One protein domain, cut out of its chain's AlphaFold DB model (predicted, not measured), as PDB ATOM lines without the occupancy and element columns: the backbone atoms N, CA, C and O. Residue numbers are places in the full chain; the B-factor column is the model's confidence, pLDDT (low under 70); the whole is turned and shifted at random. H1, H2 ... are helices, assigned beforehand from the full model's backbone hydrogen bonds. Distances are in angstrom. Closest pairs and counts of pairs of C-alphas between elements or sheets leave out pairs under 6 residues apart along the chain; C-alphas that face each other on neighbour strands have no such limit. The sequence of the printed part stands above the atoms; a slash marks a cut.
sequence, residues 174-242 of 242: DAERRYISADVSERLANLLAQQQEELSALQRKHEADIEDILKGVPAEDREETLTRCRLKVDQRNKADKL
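What this domain is: This is residues 174 to 242 of the 242 residues of the protein "WNK2" of Arundo donax (UniProt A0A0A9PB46). Two helices, H1 of 42 residues and H2 of 21 residues, meet near their ends as a V, with H2 folding back from the corner at a steep tilt of 46 degrees to H1. The long arm is H1 and the short arm is H2; most of each arm sticks out free, with residues 174 to 212 and 227 to 242 away from the corner. The printed part has 69 residues with two named helices, H1 then H2, and no named strand; the class is all helix. It is extended and flat, with a radius of gyration of the C-alphas of 22.0 A and spans of 68 by 37 by 8 A.

Where its parts are: Find C-alpha 174 at (444.465, 379.164, 300.807); from there H1, residues 174 to 215, runs 61.5 A to C-alpha 215 at (428.539, 325.531, 275.291). After a tight link of 3 residues, H2, residues 219 to 239, runs 30.8 A and ends at C-alpha 239, (454.922, 326.145, 293.720).

How they stand to each other: Look at Leu 214 and Arg 222, whose C-alphas, the closest of H1 and H2, are 6.6 A apart; the helices are close but not clearly touching. They run opposite ways at a steep tilt of 46 degrees. In H1 and H2 every O i to N i+4 pair is within hydrogen-bond range.

The domain as a whole: The two C-alphas farthest apart, those of Asp 174 and Glu 220, are 68.7 A apart. The printed part has no cut, and residues 240 to 242 have pLDDT under 70.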
ATOM      1  N   ASP A 174     444.550 380.557 300.355       78.31
ATOM      2  CA  ASP A 174     444.465 379.164 300.807       78.31
ATOM      3  C   ASP A 174     443.161 378.478 300.328       78.31
ATOM      4  O   ASP A 174     443.138 377.287 300.028       78.31
ATOM      5  N   ALA A 175     442.088 379.255 300.135       80.81
ATOM      6  CA  ALA A 175     440.830 378.796 299.550       80.81
ATOM      7  C   ALA A 175     440.953 378.326 298.086       80.81
ATOM      8  O   ALA A 175     440.368 377.308 297.724       80.81
ATOM      9  N   GLU A 176     441.727 379.021 297.252       86.12
ATOM     10  CA  GLU A 176     441.928 378.671 295.839       86.12
ATOM     11  C   GLU A 176     442.750 377.384 295.695       86.12
ATOM     12  O   GLU A 176     442.390 376.487 294.932       86.12
ATOM     13  N   ARG A 177     443.799 377.230 296.513       88.81
ATOM     14  CA  ARG A 177     444.602 375.998 296.564       88.81
ATOM     15  C   ARG A 177     443.767 374.792 297.005       88.81
ATOM     16  O   ARG A 177     443.902 373.716 296.425       88.81
ATOM     17  N   ARG A 178     442.896 374.961 298.007       88.88
ATOM     18  CA  ARG A 178     441.976 373.903 298.462       88.88
ATOM     19  C   ARG A 178     440.954 373.528 297.391       88.88
ATOM     20  O   ARG A 178     440.692 372.345 297.218       88.88
ATOM     21  N   TYR A 179     440.418 374.507 296.662       91.31
ATOM     22  CA  TYR A 179     439.476 374.259 295.569       91.31
ATOM     23  C   TYR A 179     440.117 373.459 294.429       91.31
ATOM     24  O   TYR A 179     439.570 372.440 294.017       91.31
ATOM     25  N   ILE A 180     441.317 373.850 293.986       93.12
ATOM     26  CA  ILE A 180     442.067 373.109 292.958       93.12
ATOM     27  C   ILE A 180     442.407 371.698 293.451       93.12
ATOM     28  O   ILE A 180     442.270 370.731 292.708       93.12
ATOM     29  N   SER A 181     442.813 371.554 294.717       93.62
ATOM     30  CA  SER A 181     443.089 370.240 295.303       93.62
ATOM     31  C   SER A 181     441.852 369.340 295.322       93.62
ATOM     32  O   SER A 181     441.979 368.143 295.073       93.62
ATOM     33  N   ALA A 182     440.675 369.896 295.620       94.88
ATOM     34  CA  ALA A 182     439.419 369.159 295.614       94.88
ATOM     35  C   ALA A 182     439.034 368.723 294.189       94.88
ATOM     36  O   ALA A 182     438.783 367.538 293.987       94.88
ATOM     37  N   ASP A 183     439.097 369.625 293.202       96.38
ATOM     38  CA  ASP A 183     438.822 369.313 291.786       96.38
ATOM     39  C   ASP A 183     439.759 368.219 291.249       96.38
ATOM     40  O   ASP A 183     439.308 367.247 290.644       96.38
ATOM     41  N   VAL A 184     441.062 368.304 291.538       96.94
ATOM     42  CA  VAL A 184     442.024 367.266 291.134       96.94
ATOM     43  C   VAL A 184     441.708 365.930 291.811       96.94
ATOM     44  O   VAL A 184     441.740 364.892 291.151       96.94
ATOM     45  N   SER A 185     441.379 365.938 293.107       96.88
ATOM     46  CA  SER A 185     441.024 364.710 293.827       96.88
ATOM     47  C   SER A 185     439.745 364.064 293.290       96.88
ATOM     48  O   SER A 185     439.693 362.845 293.147       96.88
ATOM     49  N   GLU A 186     438.753 364.870 292.915       97.94
ATOM     50  CA  GLU A 186     437.500 364.408 292.320       97.94
ATOM     51  C   GLU A 186     437.739 363.806 290.931       97.94
ATOM     52  O   GLU A 186     437.277 362.702 290.645       97.94
ATOM     53  N   ARG A 187     438.535 364.472 290.084       98.12
ATOM     54  CA  ARG A 187     438.927 363.939 288.769       98.12
ATOM     55  C   ARG A 187     439.627 362.593 288.896       98.12
ATOM     56  O   ARG A 187     439.278 361.665 288.172       98.12
ATOM     57  N   LEU A 188     440.589 362.480 289.812       98.25
ATOM     58  CA  LEU A 188     441.298 361.224 290.063       98.25
ATOM     59  C   LEU A 188     440.345 360.128 290.551       98.25
ATOM     60  O   LEU A 188     440.426 359.003 290.064       98.25
ATOM     61  N   ALA A 189     439.422 360.450 291.458       98.06
ATOM     62  CA  ALA A 189     438.420 359.498 291.929       98.06
ATOM     63  C   ALA A 189     437.526 358.995 290.782       98.06
ATOM     64  O   ALA A 189     437.295 357.792 290.671       98.06
ATOM     65  N   ASN A 190     437.090 359.890 289.892       98.25
ATOM     66  CA  ASN A 190     436.291 359.535 288.719       98.25
ATOM     67  C   ASN A 190     437.067 358.639 287.738       98.25
ATOM     68  O   ASN A 190     436.528 357.644 287.262       98.25
ATOM     69  N   LEU A 191     438.342 358.947 287.475       98.56
ATOM     70  CA  LEU A 191     439.227 358.120 286.642       98.56
ATOM     71  C   LEU A 191     439.405 356.710 287.219       98.56
ATOM     72  O   LEU A 191     439.298 355.730 286.486       98.56
ATOM     73  N   LEU A 192     439.634 356.597 288.529       98.38
ATOM     74  CA  LEU A 192     439.762 355.301 289.200       98.38
ATOM     75  C   LEU A 192     438.453 354.503 289.154       98.38
ATOM     76  O   LEU A 192     438.479 353.297 288.914       98.38
ATOM     77  N   ALA A 193     437.311 355.169 289.341       98.06
ATOM     78  CA  ALA A 193     436.004 354.534 289.217       98.06
ATOM     79  C   ALA A 193     435.770 354.006 287.792       98.06
ATOM     80  O   ALA A 193     435.346 352.863 287.629       98.06
ATOM     81  N   GLN A 194     436.122 354.791 286.768       98.38
ATOM     82  CA  GLN A 194     436.013 354.377 285.370       98.38
ATOM     83  C   GLN A 194     436.928 353.185 285.054       98.38
ATOM     84  O   GLN A 194     436.486 352.219 284.442       98.38
ATOM     85  N   GLN A 195     438.183 353.201 285.510       98.62
ATOM     86  CA  GLN A 195     439.101 352.071 285.315       98.62
ATOM     87  C   GLN A 195     438.576 350.790 285.973       98.62
ATOM     88  O   GLN A 195     438.657 349.705 285.395       98.62
ATOM     89  N   GLN A 196     438.003 350.908 287.172       98.31
ATOM     90  CA  GLN A 196     437.396 349.776 287.863       98.31
ATOM     91  C   GLN A 196     436.177 349.232 287.106       98.31
ATOM     92  O   GLN A 196     435.983 348.011 287.044       98.31
ATOM     93  N   GLU A 197     435.369 350.112 286.514       98.50
ATOM     94  CA  GLU A 197     434.243 349.732 285.665       98.50
ATOM     95  C   GLU A 197     434.715 349.015 284.394       98.50
ATOM     96  O   GLU A 197     434.232 347.916 284.117       98.50
ATOM     97  N   GLU A 198     435.693 349.568 283.673       98.44
ATOM     98  CA  GLU A 198     436.261 348.978 282.453       98.44
ATOM     99  C   GLU A 198     436.834 347.579 282.709       98.44
ATOM    100  O   GLU A 198     436.549 346.644 281.956       98.44
ATOM    101  N   LEU A 199     437.564 347.393 283.814       98.50
ATOM    102  CA  LEU A 199     438.060 346.076 284.220       98.50
ATOM    103  C   LEU A 199     436.920 345.101 284.519       98.50
ATOM    104  O   LEU A 199     436.968 343.950 284.087       98.50
ATOM    105  N   SER A 200     435.875 345.550 285.220       98.25
ATOM    106  CA  SER A 200     434.718 344.700 285.526       98.25
ATOM    107  C   SER A 200     433.941 344.307 284.265       98.25
ATOM    108  O   SER A 200     433.467 343.175 284.147       98.25
ATOM    109  N   ALA A 201     433.834 345.221 283.298       98.44
ATOM    110  CA  ALA A 201     433.186 344.977 282.019       98.44
ATOM    111  C   ALA A 201     433.994 343.984 281.181       98.44
ATOM    112  O   ALA A 201     433.419 343.051 280.616       98.44
ATOM    113  N   LEU A 202     435.321 344.134 281.155       98.50
ATOM    114  CA  LEU A 202     436.218 343.206 280.476       98.50
ATOM    115  C   LEU A 202     436.175 341.813 281.112       98.50
ATOM    116  O   LEU A 202     436.068 340.819 280.399       98.50
ATOM    117  N   GLN A 203     436.188 341.735 282.444       98.25
ATOM    118  CA  GLN A 203     436.051 340.473 283.168       98.25
ATOM    119  C   GLN A 203     434.729 339.776 282.826       98.25
ATOM    120  O   GLN A 203     434.735 338.592 282.497       98.25
ATOM    121  N   ARG A 204     433.611 340.515 282.837       98.44
ATOM    122  CA  ARG A 204     432.290 339.983 282.470       98.44
ATOM    123  C   ARG A 204     432.250 339.506 281.018       98.44
ATOM    124  O   ARG A 204     431.631 338.488 280.731       98.44
ATOM    125  N   LYS A 205     432.913 340.226 280.106       98.56
ATOM    126  CA  LYS A 205     433.024 339.820 278.702       98.56
ATOM    127  C   LYS A 205     433.803 338.512 278.568       98.56
ATOM    128  O   LYS A 205     433.308 337.592 277.935       98.56
ATOM    129  N   HIS A 206     434.971 338.400 279.199       98.44
ATOM    130  CA  HIS A 206     435.753 337.163 279.163       98.44
ATOM    131  C   HIS A 206     434.993 335.978 279.760       98.44
ATOM    132  O   HIS A 206     435.063 334.880 279.220       98.44
ATOM    133  N   GLU A 207     434.260 336.186 280.854       97.19
ATOM    134  CA  GLU A 207     433.410 335.147 281.435       97.19
ATOM    135  C   GLU A 207     432.345 334.669 280.438       97.19
ATOM    136  O   GLU A 207     432.194 333.463 280.243       97.19
ATOM    137  N   ALA A 208     431.678 335.598 279.748       97.81
ATOM    138  CA  ALA A 208     430.692 335.272 278.722       97.81
ATOM    139  C   ALA A 208     431.309 334.559 277.505       97.81
ATOM    140  O   ALA A 208     430.753 333.563 277.046       97.81
ATOM    141  N   ASP A 209     432.465 335.020 277.015       97.62
ATOM    142  CA  ASP A 209     433.178 334.408 275.886       97.62
ATOM    143  C   ASP A 209     433.624 332.971 276.234       97.62
ATOM    144  O   ASP A 209     433.496 332.050 275.426       97.62
ATOM    145  N   ILE A 210     434.092 332.743 277.468       95.31
ATOM    146  CA  ILE A 210     434.420 331.400 277.966       95.31
ATOM    147  C   ILE A 210     433.159 330.535 278.045       95.31
ATOM    148  O   ILE A 210     433.193 329.375 277.635       95.31
ATOM    149  N   GLU A 211     432.047 331.063 278.560       94.19
ATOM    150  CA  GLU A 211     430.788 330.320 278.643       94.19
ATOM    151  C   GLU A 211     430.283 329.904 277.254       94.19
ATOM    152  O   GLU A 211     429.820 328.775 277.083       94.19
ATOM    153  N   ASP A 212     430.401 330.787 276.264       96.00
ATOM    154  CA  ASP A 212     430.019 330.514 274.878       96.00
ATOM    155  C   ASP A 212     430.852 329.379 274.270       96.00
ATOM    156  O   ASP A 212     430.302 328.395 273.770       96.00
ATOM    157  N   ILE A 213     432.178 329.426 274.440       94.25
ATOM    158  CA  ILE A 213     433.073 328.342 274.010       94.25
ATOM    159  C   ILE A 213     432.702 327.025 274.709       94.25
ATOM    160  O   ILE A 213     432.608 325.979 274.065       94.25
ATOM    161  N   LEU A 214     432.442 327.055 276.020       91.19
ATOM    162  CA  LEU A 214     432.094 325.861 276.798       91.19
ATOM    163  C   LEU A 214     430.713 325.282 276.451       91.19
ATOM    164  O   LEU A 214     430.469 324.110 276.744       91.19
ATOM    165  N   LYS A 215     429.806 326.053 275.838       92.06
ATOM    166  CA  LYS A 215     428.539 325.531 275.291       92.06
ATOM    167  C   LYS A 215     428.758 324.672 274.047       92.06
ATOM    168  O   LYS A 215     427.966 323.763 273.813       92.06
ATOM    169  N   GLY A 216     429.822 324.927 273.285       91.19
ATOM    170  CA  GLY A 216     430.206 324.123 272.121       91.19
ATOM    171  C   GLY A 216     430.860 322.779 272.467       91.19
ATOM    172  O   GLY A 216     431.024 321.939 271.585       91.19
ATOM    173  N   VAL A 217     431.226 322.558 273.734       91.56
ATOM    174  CA  VAL A 217     431.939 321.359 274.199       91.56
ATOM    175  C   VAL A 217     430.952 320.336 274.792       91.56
ATOM    176  O   VAL A 217     430.086 320.721 275.587       91.56
ATOM    177  N   PRO A 218     431.068 319.030 274.467       93.31
ATOM    178  CA  PRO A 218     430.288 317.973 275.113       93.31
ATOM    179  C   PRO A 218     430.406 318.010 276.644       93.31
ATOM    180  O   PRO A 218     431.443 318.369 277.199       93.31
ATOM    181  N   ALA A 219     429.342 317.624 277.353       87.56
ATOM    182  CA  ALA A 219     429.281 317.764 278.812       87.56
ATOM    183  C   ALA A 219     430.412 317.025 279.556       87.56
ATOM    184  O   ALA A 219     430.897 317.532 280.566       87.56
ATOM    185  N   GLU A 220     430.835 315.872 279.034       89.75
ATOM    186  CA  GLU A 220     431.892 315.027 279.601       89.75
ATOM    187  C   GLU A 220     433.273 315.698 279.480       89.75
ATOM    188  O   GLU A 220     433.960 315.904 280.482       89.75
ATOM    189  N   ASP A 221     433.611 316.202 278.288       90.69
ATOM    190  CA  ASP A 221     434.860 316.932 278.027       90.69
ATOM    191  C   ASP A 221     434.922 318.278 278.777       90.69
ATOM    192  O   ASP A 221     435.989 318.743 279.200       90.69
ATOM    193  N   ARG A 222     433.765 318.924 278.976       91.31
ATOM    194  CA  ARG A 222     433.653 320.175 279.738       91.31
ATOM    195  C   ARG A 222     434.004 319.967 281.209       91.31
ATOM    196  O   ARG A 222     434.729 320.781 281.784       91.31
ATOM    197  N   GLU A 223     433.499 318.901 281.824       90.50
ATOM    198  CA  GLU A 223     433.796 318.568 283.220       90.50
ATOM    199  C   GLU A 223     435.271 318.184 283.403       90.50
ATOM    200  O   GLU A 223     435.930 318.676 284.328       90.50
ATOM    201  N   GLU A 224     435.837 317.406 282.477       92.00
ATOM    202  CA  GLU A 224     437.268 317.093 282.479       92.00
ATOM    203  C   GLU A 224     438.128 318.367 282.362       92.00
ATOM    204  O   GLU A 224     439.098 318.565 283.101       92.00
ATOM    205  N   THR A 225     437.750 319.292 281.479       89.75
ATOM    206  CA  THR A 225     438.477 320.555 281.295       89.75
ATOM    207  C   THR A 225     438.422 321.426 282.553       89.75
ATOM    208  O   THR A 225     439.452 321.936 283.005       89.75
ATOM    209  N   LEU A 226     437.245 321.559 283.175       88.88
ATOM    210  CA  LEU A 226     437.073 322.342 284.403       88.88
ATOM    211  C   LEU A 226     437.851 321.745 285.582       88.88
ATOM    212  O   LEU A 226     438.485 322.487 286.341       88.88
ATOM    213  N   THR A 227     437.842 320.420 285.736       90.88
ATOM    214  CA  THR A 227     438.604 319.732 286.793       90.88
ATOM    215  C   THR A 227     440.112 319.892 286.594       90.88
ATOM    216  O   THR A 227     440.825 320.222 287.546       90.88
ATOM    217  N   ARG A 228     440.600 319.779 285.353       89.81
ATOM    218  CA  ARG A 228     442.011 320.011 285.004       89.81
ATOM    219  C   ARG A 228     442.453 321.452 285.277       89.81
ATOM    220  O   ARG A 228     443.552 321.662 285.794       89.81
ATOM    221  N   CYS A 229     441.616 322.442 284.968       86.06
ATOM    222  CA  CYS A 229     441.907 323.852 285.246       86.06
ATOM    223  C   CYS A 229     442.032 324.132 286.750       86.06
ATOM    224  O   CYS A 229     442.984 324.793 287.164       86.06
ATOM    225  N   ARG A 230     441.136 323.577 287.580       89.31
ATOM    226  CA  ARG A 230     441.215 323.702 289.049       89.31
ATOM    227  C   ARG A 230     442.517 323.115 289.600       89.31
ATOM    228  O   ARG A 230     443.218 323.784 290.354       89.31
ATOM    229  N   LEU A 231     442.893 321.919 289.142       80.94
ATOM    230  CA  LEU A 231     444.128 321.255 289.568       80.94
ATOM    231  C   LEU A 231     445.386 322.075 289.222       80.94
ATOM    232  O   LEU A 231     446.306 322.164 290.036       80.94
ATOM    233  N   LYS A 232     445.430 322.699 288.035       79.06
ATOM    234  CA  LYS A 232     446.553 323.559 287.613       79.06
ATOM    235  C   LYS A 232     446.692 324.815 288.475       79.06
ATOM    236  O   LYS A 232     447.815 325.199 288.799       79.06
ATOM    237  N   VAL A 233     445.578 325.441 288.862       84.06
ATOM    238  CA  VAL A 233     445.590 326.604 289.767       84.06
ATOM    239  C   VAL A 233     446.148 326.204 291.134       84.06
ATOM    240  O   VAL A 233     447.059 326.856 291.642       84.06
ATOM    241  N   ASP A 234     445.689 325.083 291.690       82.12
ATOM    242  CA  ASP A 234     446.178 324.579 292.977       82.12
ATOM    243  C   ASP A 234     447.661 324.187 292.947       82.12
ATOM    244  O   ASP A 234     448.369 324.355 293.942       82.12
ATOM    245  N   GLN A 235     448.151 323.672 291.817       81.44
ATOM    246  CA  GLN A 235     449.564 323.345 291.632       81.44
ATOM    247  C   GLN A 235     450.437 324.604 291.598       81.44
ATOM    248  O   GLN A 235     451.457 324.650 292.286       81.44
ATOM    249  N   ARG A 236     450.018 325.637 290.857       78.62
ATOM    250  CA  ARG A 236     450.723 326.926 290.801       78.62
ATOM    251  C   ARG A 236     450.812 327.575 292.185       78.62
ATOM    252  O   ARG A 236     451.899 327.912 292.636       78.62
ATOM    253  N   ASN A 237     449.698 327.597 292.918       77.31
ATOM    254  CA  ASN A 237     449.633 328.147 294.278       77.31
ATOM    255  C   ASN A 237     450.530 327.416 295.298       77.31
ATOM    256  O   ASN A 237     450.849 327.977 296.348       77.31
ATOM    257  N   LYS A 238     450.892 326.151 295.041       77.38
ATOM    258  CA  LYS A 238     451.828 325.375 295.874       77.38
ATOM    259  C   LYS A 238     453.289 325.617 295.491       77.38
ATOM    260  O   LYS A 238     454.132 325.582 296.380       77.38
ATOM    261  N   ALA A 239     453.576 325.850 294.210       72.69
ATOM    262  CA  ALA A 239     454.922 326.145 293.720       72.69
ATOM    263  C   ALA A 239     455.408 327.531 294.168       72.69
ATOM    264  O   ALA A 239     456.555 327.660 294.567       72.69
ATOM    265  N   ASP A 240     454.521 328.528 294.222       68.12
ATOM    266  CA  ASP A 240     454.855 329.894 294.661       68.12
ATOM    267  C   ASP A 240     455.118 330.012 296.186       68.12
ATOM    268  O   ASP A 240     455.405 331.098 296.691       68.12
ATOM    269  N   LYS A 241     454.982 328.912 296.946       66.88
ATOM    270  CA  LYS A 241     455.179 328.851 298.409       66.88
ATOM    271  C   LYS A 241     456.451 328.108 298.847       66.88
ATOM    272  O   LYS A 241     456.670 327.999 300.055       66.88
ATOM    273  N   LEU A 242     457.232 327.572 297.908       49.41
ATOM    274  CA  LEU A 242     458.504 326.875 298.142       49.41
ATOM    275  C   LEU A 242     459.676 327.762 297.721       49.41
ATOM    276  O   LEU A 242     460.695 327.727 298.444       49.41
TER     277      LEU A 242